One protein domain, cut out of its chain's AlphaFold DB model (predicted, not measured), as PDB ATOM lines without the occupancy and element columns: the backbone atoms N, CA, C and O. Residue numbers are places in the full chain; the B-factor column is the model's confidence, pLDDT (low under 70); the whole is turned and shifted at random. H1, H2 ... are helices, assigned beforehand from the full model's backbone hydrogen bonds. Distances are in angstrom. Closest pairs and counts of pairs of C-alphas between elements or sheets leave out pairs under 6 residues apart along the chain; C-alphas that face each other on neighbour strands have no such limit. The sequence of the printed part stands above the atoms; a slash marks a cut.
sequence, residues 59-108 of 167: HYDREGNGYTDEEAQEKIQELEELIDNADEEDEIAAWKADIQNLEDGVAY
ATOM      1  N   HIS A  59     146.379 106.833 235.736       96.12
ATOM      2  CA  HIS A  59     147.307 107.421 234.780       96.12
ATOM      3  C   HIS A  59     147.827 106.347 233.853       96.12
ATOM      4  O   HIS A  59     148.064 105.222 234.286       96.12
ATOM      5  N   TYR A  60     147.992 106.678 232.578       96.00
ATOM      6  CA  TYR A  60     148.486 105.727 231.594       96.00
ATOM      7  C   TYR A  60     149.691 106.296 230.871       96.00
ATOM      8  O   TYR A  60     149.664 107.441 230.433       96.00
ATOM      9  N   ASP A  61     150.721 105.479 230.691       95.06
ATOM     10  CA  ASP A  61     151.761 105.791 229.714       95.06
ATOM     11  C   ASP A  61     151.250 105.538 228.278       95.06
ATOM     12  O   ASP A  61     150.096 105.159 228.037       95.06
ATOM     13  N   ARG A  62     152.098 105.757 227.272       94.06
ATOM     14  CA  ARG A  62     151.733 105.526 225.866       94.06
ATOM     15  C   ARG A  62     151.627 104.052 225.491       94.06
ATOM     16  O   ARG A  62     151.045 103.749 224.447       94.06
ATOM     17  N   GLU A  63     152.185 103.153 226.293       94.50
ATOM     18  CA  GLU A  63     152.048 101.706 226.110       94.50
ATOM     19  C   GLU A  63     150.740 101.171 226.717       94.50
ATOM     20  O   GLU A  63     150.317 100.058 226.394       94.50
ATOM     21  N   GLY A  64     150.049 101.990 227.515       93.12
ATOM     22  CA  GLY A  64     148.799 101.653 228.186       93.12
ATOM     23  C   GLY A  64     149.004 100.978 229.541       93.12
ATOM     24  O   GLY A  64     148.061 100.369 230.054       93.12
ATOM     25  N   ASN A  65     150.201 101.063 230.123       94.94
ATOM     26  CA  ASN A  65     150.435 100.629 231.495       94.94
ATOM     27  C   ASN A  65     149.750 101.619 232.442       94.94
ATOM     28  O   ASN A  65     149.888 102.827 232.271       94.94
ATOM     29  N   GLY A  66     148.967 101.101 233.389       93.81
ATOM     30  CA  GLY A  66     148.212 101.906 234.348       93.81
ATOM     31  C   GLY A  66     148.994 102.147 235.636       93.81
ATOM     32  O   GLY A  66     149.645 101.228 236.130       93.81
ATOM     33  N   TYR A  67     148.870 103.352 236.182       94.44
ATOM     34  CA  TYR A  67     149.563 103.826 237.375       94.44
ATOM     35  C   TYR A  67     148.584 104.535 238.313       94.44
ATOM     36  O   TYR A  67     147.688 105.264 237.870       94.44
ATOM     37  N   THR A  68     148.768 104.339 239.616       92.88
ATOM     38  CA  THR A  68     148.165 105.190 240.653       92.88
ATOM     39  C   THR A  68     148.757 106.603 240.614       92.88
ATOM     40  O   THR A  68     149.765 106.839 239.952       92.88
ATOM     41  N   ASP A  69     148.153 107.557 241.331       92.25
ATOM     42  CA  ASP A  69     148.680 108.930 241.421       92.25
ATOM     43  C   ASP A  69     150.138 108.968 241.917       92.25
ATOM     44  O   ASP A  69     150.951 109.729 241.397       92.25
ATOM     45  N   GLU A  70     150.472 108.148 242.919       92.88
ATOM     46  CA  GLU A  70     151.821 108.075 243.491       92.88
ATOM     47  C   GLU A  70     152.806 107.452 242.497       92.88
ATOM     48  O   GLU A  70     153.833 108.056 242.188       92.88
ATOM     49  N   GLU A  71     152.459 106.303 241.910       95.25
ATOM     50  CA  GLU A  71     153.312 105.639 240.917       95.25
ATOM     51  C   GLU A  71     153.521 106.504 239.666       95.25
ATOM     52  O   GLU A  71     154.611 106.512 239.094       95.25
ATOM     53  N   ALA A  72     152.505 107.261 239.239       96.94
ATOM     54  CA  ALA A  72     152.618 108.188 238.118       96.94
ATOM     55  C   ALA A  72     153.608 109.317 238.428       96.94
ATOM     56  O   ALA A  72     154.446 109.638 237.589       96.94
ATOM     57  N   GLN A  73     153.570 109.881 239.639       96.88
ATOM     58  CA  GLN A  73     154.527 110.906 240.067       96.88
ATOM     59  C   GLN A  73     155.957 110.368 240.143       96.88
ATOM     60  O   GLN A  73     156.881 111.040 239.683       96.88
ATOM     61  N   GLU A  74     156.150 109.166 240.688       97.75
ATOM     62  CA  GLU A  74     157.458 108.501 240.697       97.75
ATOM     63  C   GLU A  74     157.960 108.259 239.271       97.75
ATOM     64  O   GLU A  74     159.120 108.539 238.959       97.75
ATOM     65  N   LYS A  75     157.074 107.805 238.376       97.75
ATOM     66  CA  LYS A  75     157.431 107.546 236.984       97.75
ATOM     67  C   LYS A  75     157.779 108.823 236.228       97.75
ATOM     68  O   LYS A  75     158.735 108.823 235.457       97.75
ATOM     69  N   ILE A  76     157.042 109.908 236.453       98.12
ATOM     70  CA  ILE A  76     157.345 111.219 235.869       98.12
ATOM     71  C   ILE A  76     158.739 111.675 236.306       98.12
ATOM     72  O   ILE A  76     159.536 112.034 235.446       98.12
ATOM     73  N   GLN A  77     159.072 111.579 237.598       98.12
ATOM     74  CA  GLN A  77     160.403 111.950 238.097       98.12
ATOM     75  C   GLN A  77     161.515 111.118 237.443       98.12
ATOM     76  O   GLN A  77     162.520 111.674 237.006       98.12
ATOM     77  N   GLU A  78     161.324 109.802 237.309       97.81
ATOM     78  CA  GLU A  78     162.270 108.930 236.598       97.81
ATOM     79  C   GLU A  78     162.469 109.383 235.140       97.81
ATOM     80  O   GLU A  78     163.597 109.465 234.653       97.81
ATOM     81  N   LEU A  79     161.379 109.695 234.433       97.75
ATOM     82  CA  LEU A  79     161.425 110.139 233.039       97.75
ATOM     83  C   LEU A  79     162.085 111.517 232.891       97.75
ATOM     84  O   LEU A  79     162.845 111.726 231.946       97.75
ATOM     85  N   GLU A  80     161.841 112.445 233.816       97.94
ATOM     86  CA  GLU A  80     162.514 113.747 233.859       97.94
ATOM     87  C   GLU A  80     164.030 113.587 234.049       97.94
ATOM     88  O   GLU A  80     164.809 114.199 233.314       97.94
ATOM     89  N   GLU A  81     164.466 112.699 234.950       97.69
ATOM     90  CA  GLU A  81     165.888 112.384 235.134       97.69
ATOM     91  C   GLU A  81     166.517 111.769 233.872       97.69
ATOM     92  O   GLU A  81     167.661 112.085 233.531       97.69
ATOM     93  N   LEU A  82     165.792 110.908 233.151       97.12
ATOM     94  CA  LEU A  82     166.264 110.342 231.883       97.12
ATOM     95  C   LEU A  82     166.411 111.415 230.799       97.12
ATOM     96  O   LEU A  82     167.425 111.433 230.099       97.12
ATOM     97  N   ILE A  83     165.449 112.337 230.693       97.25
ATOM     98  CA  ILE A  83     165.493 113.457 229.743       97.25
ATOM     99  C   ILE A  83     166.719 114.340 229.997       97.25
ATOM    100  O   ILE A  83     167.406 114.706 229.045       97.25
ATOM    101  N   ASP A  84     167.013 114.658 231.257       96.81
ATOM    102  CA  ASP A  84     168.142 115.521 231.627       96.81
ATOM    103  C   ASP A  84     169.511 114.926 231.251       96.81
ATOM    104  O   ASP A  84     170.480 115.664 231.059       96.81
ATOM    105  N   ASN A  85     169.598 113.598 231.135       95.19
ATOM    106  CA  ASN A  85     170.831 112.877 230.819       95.19
ATOM    107  C   ASN A  85     170.910 112.385 229.362       95.19
ATOM    108  O   ASN A  85     171.897 111.735 229.004       95.19
ATOM    109  N   ALA A  86     169.902 112.662 228.535       95.25
ATOM    110  CA  ALA A  86     169.821 112.154 227.172       95.25
ATOM    111  C   ALA A  86     170.241 113.178 226.113       95.25
ATOM    112  O   ALA A  86     169.991 114.377 226.227       95.25
ATOM    113  N   ASP A  87     170.828 112.662 225.032       93.62
ATOM    114  CA  ASP A  87     171.207 113.432 223.841       93.62
ATOM    115  C   ASP A  87     170.342 113.071 222.608       93.62
ATOM    116  O   ASP A  87     170.412 113.746 221.579       93.62
ATOM    117  N   GLU A  88     169.533 112.003 222.681       95.06
ATOM    118  CA  GLU A  88     168.705 111.516 221.570       95.06
ATOM    119  C   GLU A  88     167.319 112.186 221.563       95.06
ATOM    120  O   GLU A  88     166.458 111.906 222.398       95.06
ATOM    121  N   GLU A  89     167.080 113.073 220.588       93.25
ATOM    122  CA  GLU A  89     165.837 113.860 220.493       93.25
ATOM    123  C   GLU A  89     164.568 112.996 220.385       93.25
ATOM    124  O   GLU A  89     163.533 113.366 220.946       93.25
ATOM    125  N   ASP A  90     164.640 111.852 219.698       94.56
ATOM    126  CA  ASP A  90     163.498 110.946 219.517       94.56
ATOM    127  C   ASP A  90     163.090 110.265 220.838       94.56
ATOM    128  O   ASP A  90     161.895 110.140 221.121       94.56
ATOM    129  N   GLU A  91     164.059 109.874 221.674       94.31
ATOM    130  CA  GLU A  91     163.804 109.293 223.002       94.31
ATOM    131  C   GLU A  91     163.229 110.345 223.956       94.31
ATOM    132  O   GLU A  91     162.198 110.121 224.593       94.31
ATOM    133  N   ILE A  92     163.813 111.549 223.965       96.56
ATOM    134  CA  ILE A  92     163.314 112.682 224.754       96.56
ATOM    135  C   ILE A  92     161.871 113.025 224.370       96.56
ATOM    136  O   ILE A  92     161.037 113.286 225.238       96.56
ATOM    137  N   ALA A  93     161.557 113.049 223.072       96.75
ATOM    138  CA  ALA A  93     160.200 113.301 222.601       96.75
ATOM    139  C   ALA A  93     159.229 112.206 223.061       96.75
ATOM    140  O   ALA A  93     158.084 112.512 223.401       96.75
ATOM    141  N   ALA A  94     159.679 110.949 223.098       95.88
ATOM    142  CA  ALA A  94     158.867 109.842 223.572       95.88
ATOM    143  C   ALA A  94     158.545 109.961 225.067       95.88
ATOM    144  O   ALA A  94     157.365 109.911 225.414       95.88
ATOM    145  N   TRP A  95     159.549 110.207 225.913       97.88
ATOM    146  CA  TRP A  95     159.366 110.362 227.360       97.88
ATOM    147  C   TRP A  95     158.533 111.586 227.725       97.88
ATOM    148  O   TRP A  95     157.674 111.501 228.593       97.88
ATOM    149  N   LYS A  96     158.701 112.715 227.024       97.50
ATOM    150  CA  LYS A  96     157.838 113.894 227.226       97.50
ATOM    151  C   LYS A  96     156.372 113.599 226.930       97.50
ATOM    152  O   LYS A  96     155.493 114.149 227.585       97.50
ATOM    153  N   ALA A  97     156.107 112.759 225.935       96.50
ATOM    154  CA  ALA A  97     154.749 112.351 225.618       96.50
ATOM    155  C   ALA A  97     154.184 111.369 226.664       96.50
ATOM    156  O   ALA A  97     152.995 111.446 226.955       96.50
ATOM    157  N   ASP A  98     155.009 110.491 227.247       97.19
ATOM    158  CA  ASP A  98     154.599 109.666 228.395       97.19
ATOM    159  C   ASP A  98     154.287 110.528 229.623       97.19
ATOM    160  O   ASP A  98     153.219 110.367 230.203       97.19
ATOM    161  N   ILE A  99     155.153 111.492 229.966       97.88
ATOM    162  CA  ILE A  99     154.921 112.440 231.070       97.88
ATOM    163  C   ILE A  99     153.579 113.150 230.891       97.88
ATOM    164  O   ILE A  99     152.772 113.140 231.811       97.88
ATOM    165  N   GLN A 100     153.295 113.695 229.703       97.06
ATOM    166  CA  GLN A 100     152.023 114.383 229.463       97.06
ATOM    167  C   GLN A 100     150.810 113.472 229.717       97.06
ATOM    168  O   GLN A 100     149.841 113.909 230.333       97.06
ATOM    169  N   ASN A 101     150.847 112.213 229.266       94.88
ATOM    170  CA  ASN A 101     149.740 111.284 229.509       94.88
ATOM    171  C   ASN A 101     149.597 110.929 231.001       94.88
ATOM    172  O   ASN A 101     148.475 110.796 231.494       94.88
ATOM    173  N   LEU A 102     150.724 110.783 231.703       96.88
ATOM    174  CA  LEU A 102     150.764 110.517 233.140       96.88
ATOM    175  C   LEU A 102     150.321 111.726 233.978       96.88
ATOM    176  O   LEU A 102     149.859 111.541 235.094       96.88
ATOM    177  N   GLU A 103     150.451 112.953 233.471       95.81
ATOM    178  CA  GLU A 103     149.950 114.166 234.131       95.81
ATOM    179  C   GLU A 103     148.447 114.382 233.905       95.81
ATOM    180  O   GLU A 103     147.749 114.860 234.801       95.81
ATOM    181  N   ASP A 104     147.950 114.064 232.705       92.94
ATOM    182  CA  ASP A 104     146.552 114.298 232.336       92.94
ATOM    183  C   ASP A 104     145.593 113.399 233.135       92.94
ATOM    184  O   ASP A 104     144.547 113.864 233.603       92.94
ATOM    185  N   GLY A 105     145.951 112.121 233.289       91.31
ATOM    186  CA  GLY A 105     145.126 111.108 233.939       91.31
ATOM    187  C   GLY A 105     143.780 110.850 233.256       91.31
ATOM    188  O   GLY A 105     143.295 111.581 232.390       91.31
ATOM    189  N   VAL A 106     143.129 109.762 233.651       93.81
ATOM    190  CA  VAL A 106     141.788 109.394 233.189       93.81
ATOM    191  C   VAL A 106     140.903 109.194 234.403       93.81
ATOM    192  O   VAL A 106     141.194 108.371 235.267       93.81
ATOM    193  N   ALA A 107     139.812 109.958 234.471       94.50
ATOM    194  CA  ALA A 107     138.848 109.821 235.551       94.50
ATOM    195  C   ALA A 107     138.165 108.447 235.493       94.50
ATOM    196  O   ALA A 107     137.712 108.021 234.428       94.50
ATOM    197  N   TYR A 108     138.046 107.781 236.639       92.81
ATOM    198  CA  TYR A 108     137.283 106.547 236.751       92.81
ATOM    199  C   TYR A 108     135.790 106.786 236.508       92.81
ATOM    200  O   TYR A 108     135.183 107.714 237.051       92.81
TER     201      TYR A 108
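This is residues 59 to 108 of the 167 residues of an uncharacterized protein of Blautia obeum (UniProt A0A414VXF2). Two helices of equal length, H1 and H2, lie side by side and run opposite ways as a helical hairpin, closed at one end by a tight turn. At the other end, where H1 begins and H2 ends, the opening loop of residues 59 to 68 folds back on itself, and residues 105 to 108 run on past H2 as a short tail. The printed part has 50 residues, with two named helices in the order H1, H2 and no named strand; the class is all helix. It is compact, with a radius of gyration of the C-alphas of 10.8 A, and its outline is a rod of 37 by 17 by 14 A.

The printed part begins at His 59, with C-alpha 59 at (147.307, 107.421, 234.780). H1 holds residues 69 to 84 and measures 22.8 A from first to last C-alpha, beginning at C-alpha 69 at (148.680, 108.930, 241.421). H2 holds residues 89 to 104 and measures 22.6 A, ending at C-alpha 104 at (146.552, 114.298, 232.336).

Residues 59 to 60 pair with residues 66 to 67, antiparallel, in stretches too short to be named strands. H1 and H2 form a helical hairpin and touch, with 11 pairs of C-alphas within 8 A. Their closest C-alphas are those of Ile 83 and Ile 92, 5.5 A apart. Their lines stand at a shallow tilt of 21 degrees, opposite ways, and their centres are 10.2 A apart. In both H1 and H2 every O i to N i+4 pair is within hydrogen-bond range.

The two C-alphas farthest apart are those of Asp 87 and Tyr 108, at 36.9 A. Residues 85 to 90, of which 89 to 90 belong to H2, stand free. The link from H1 to H2, 4 residues, is tight. The printed part has no cut. Its mean pLDDT is 95.6, and no printed residue is under 70.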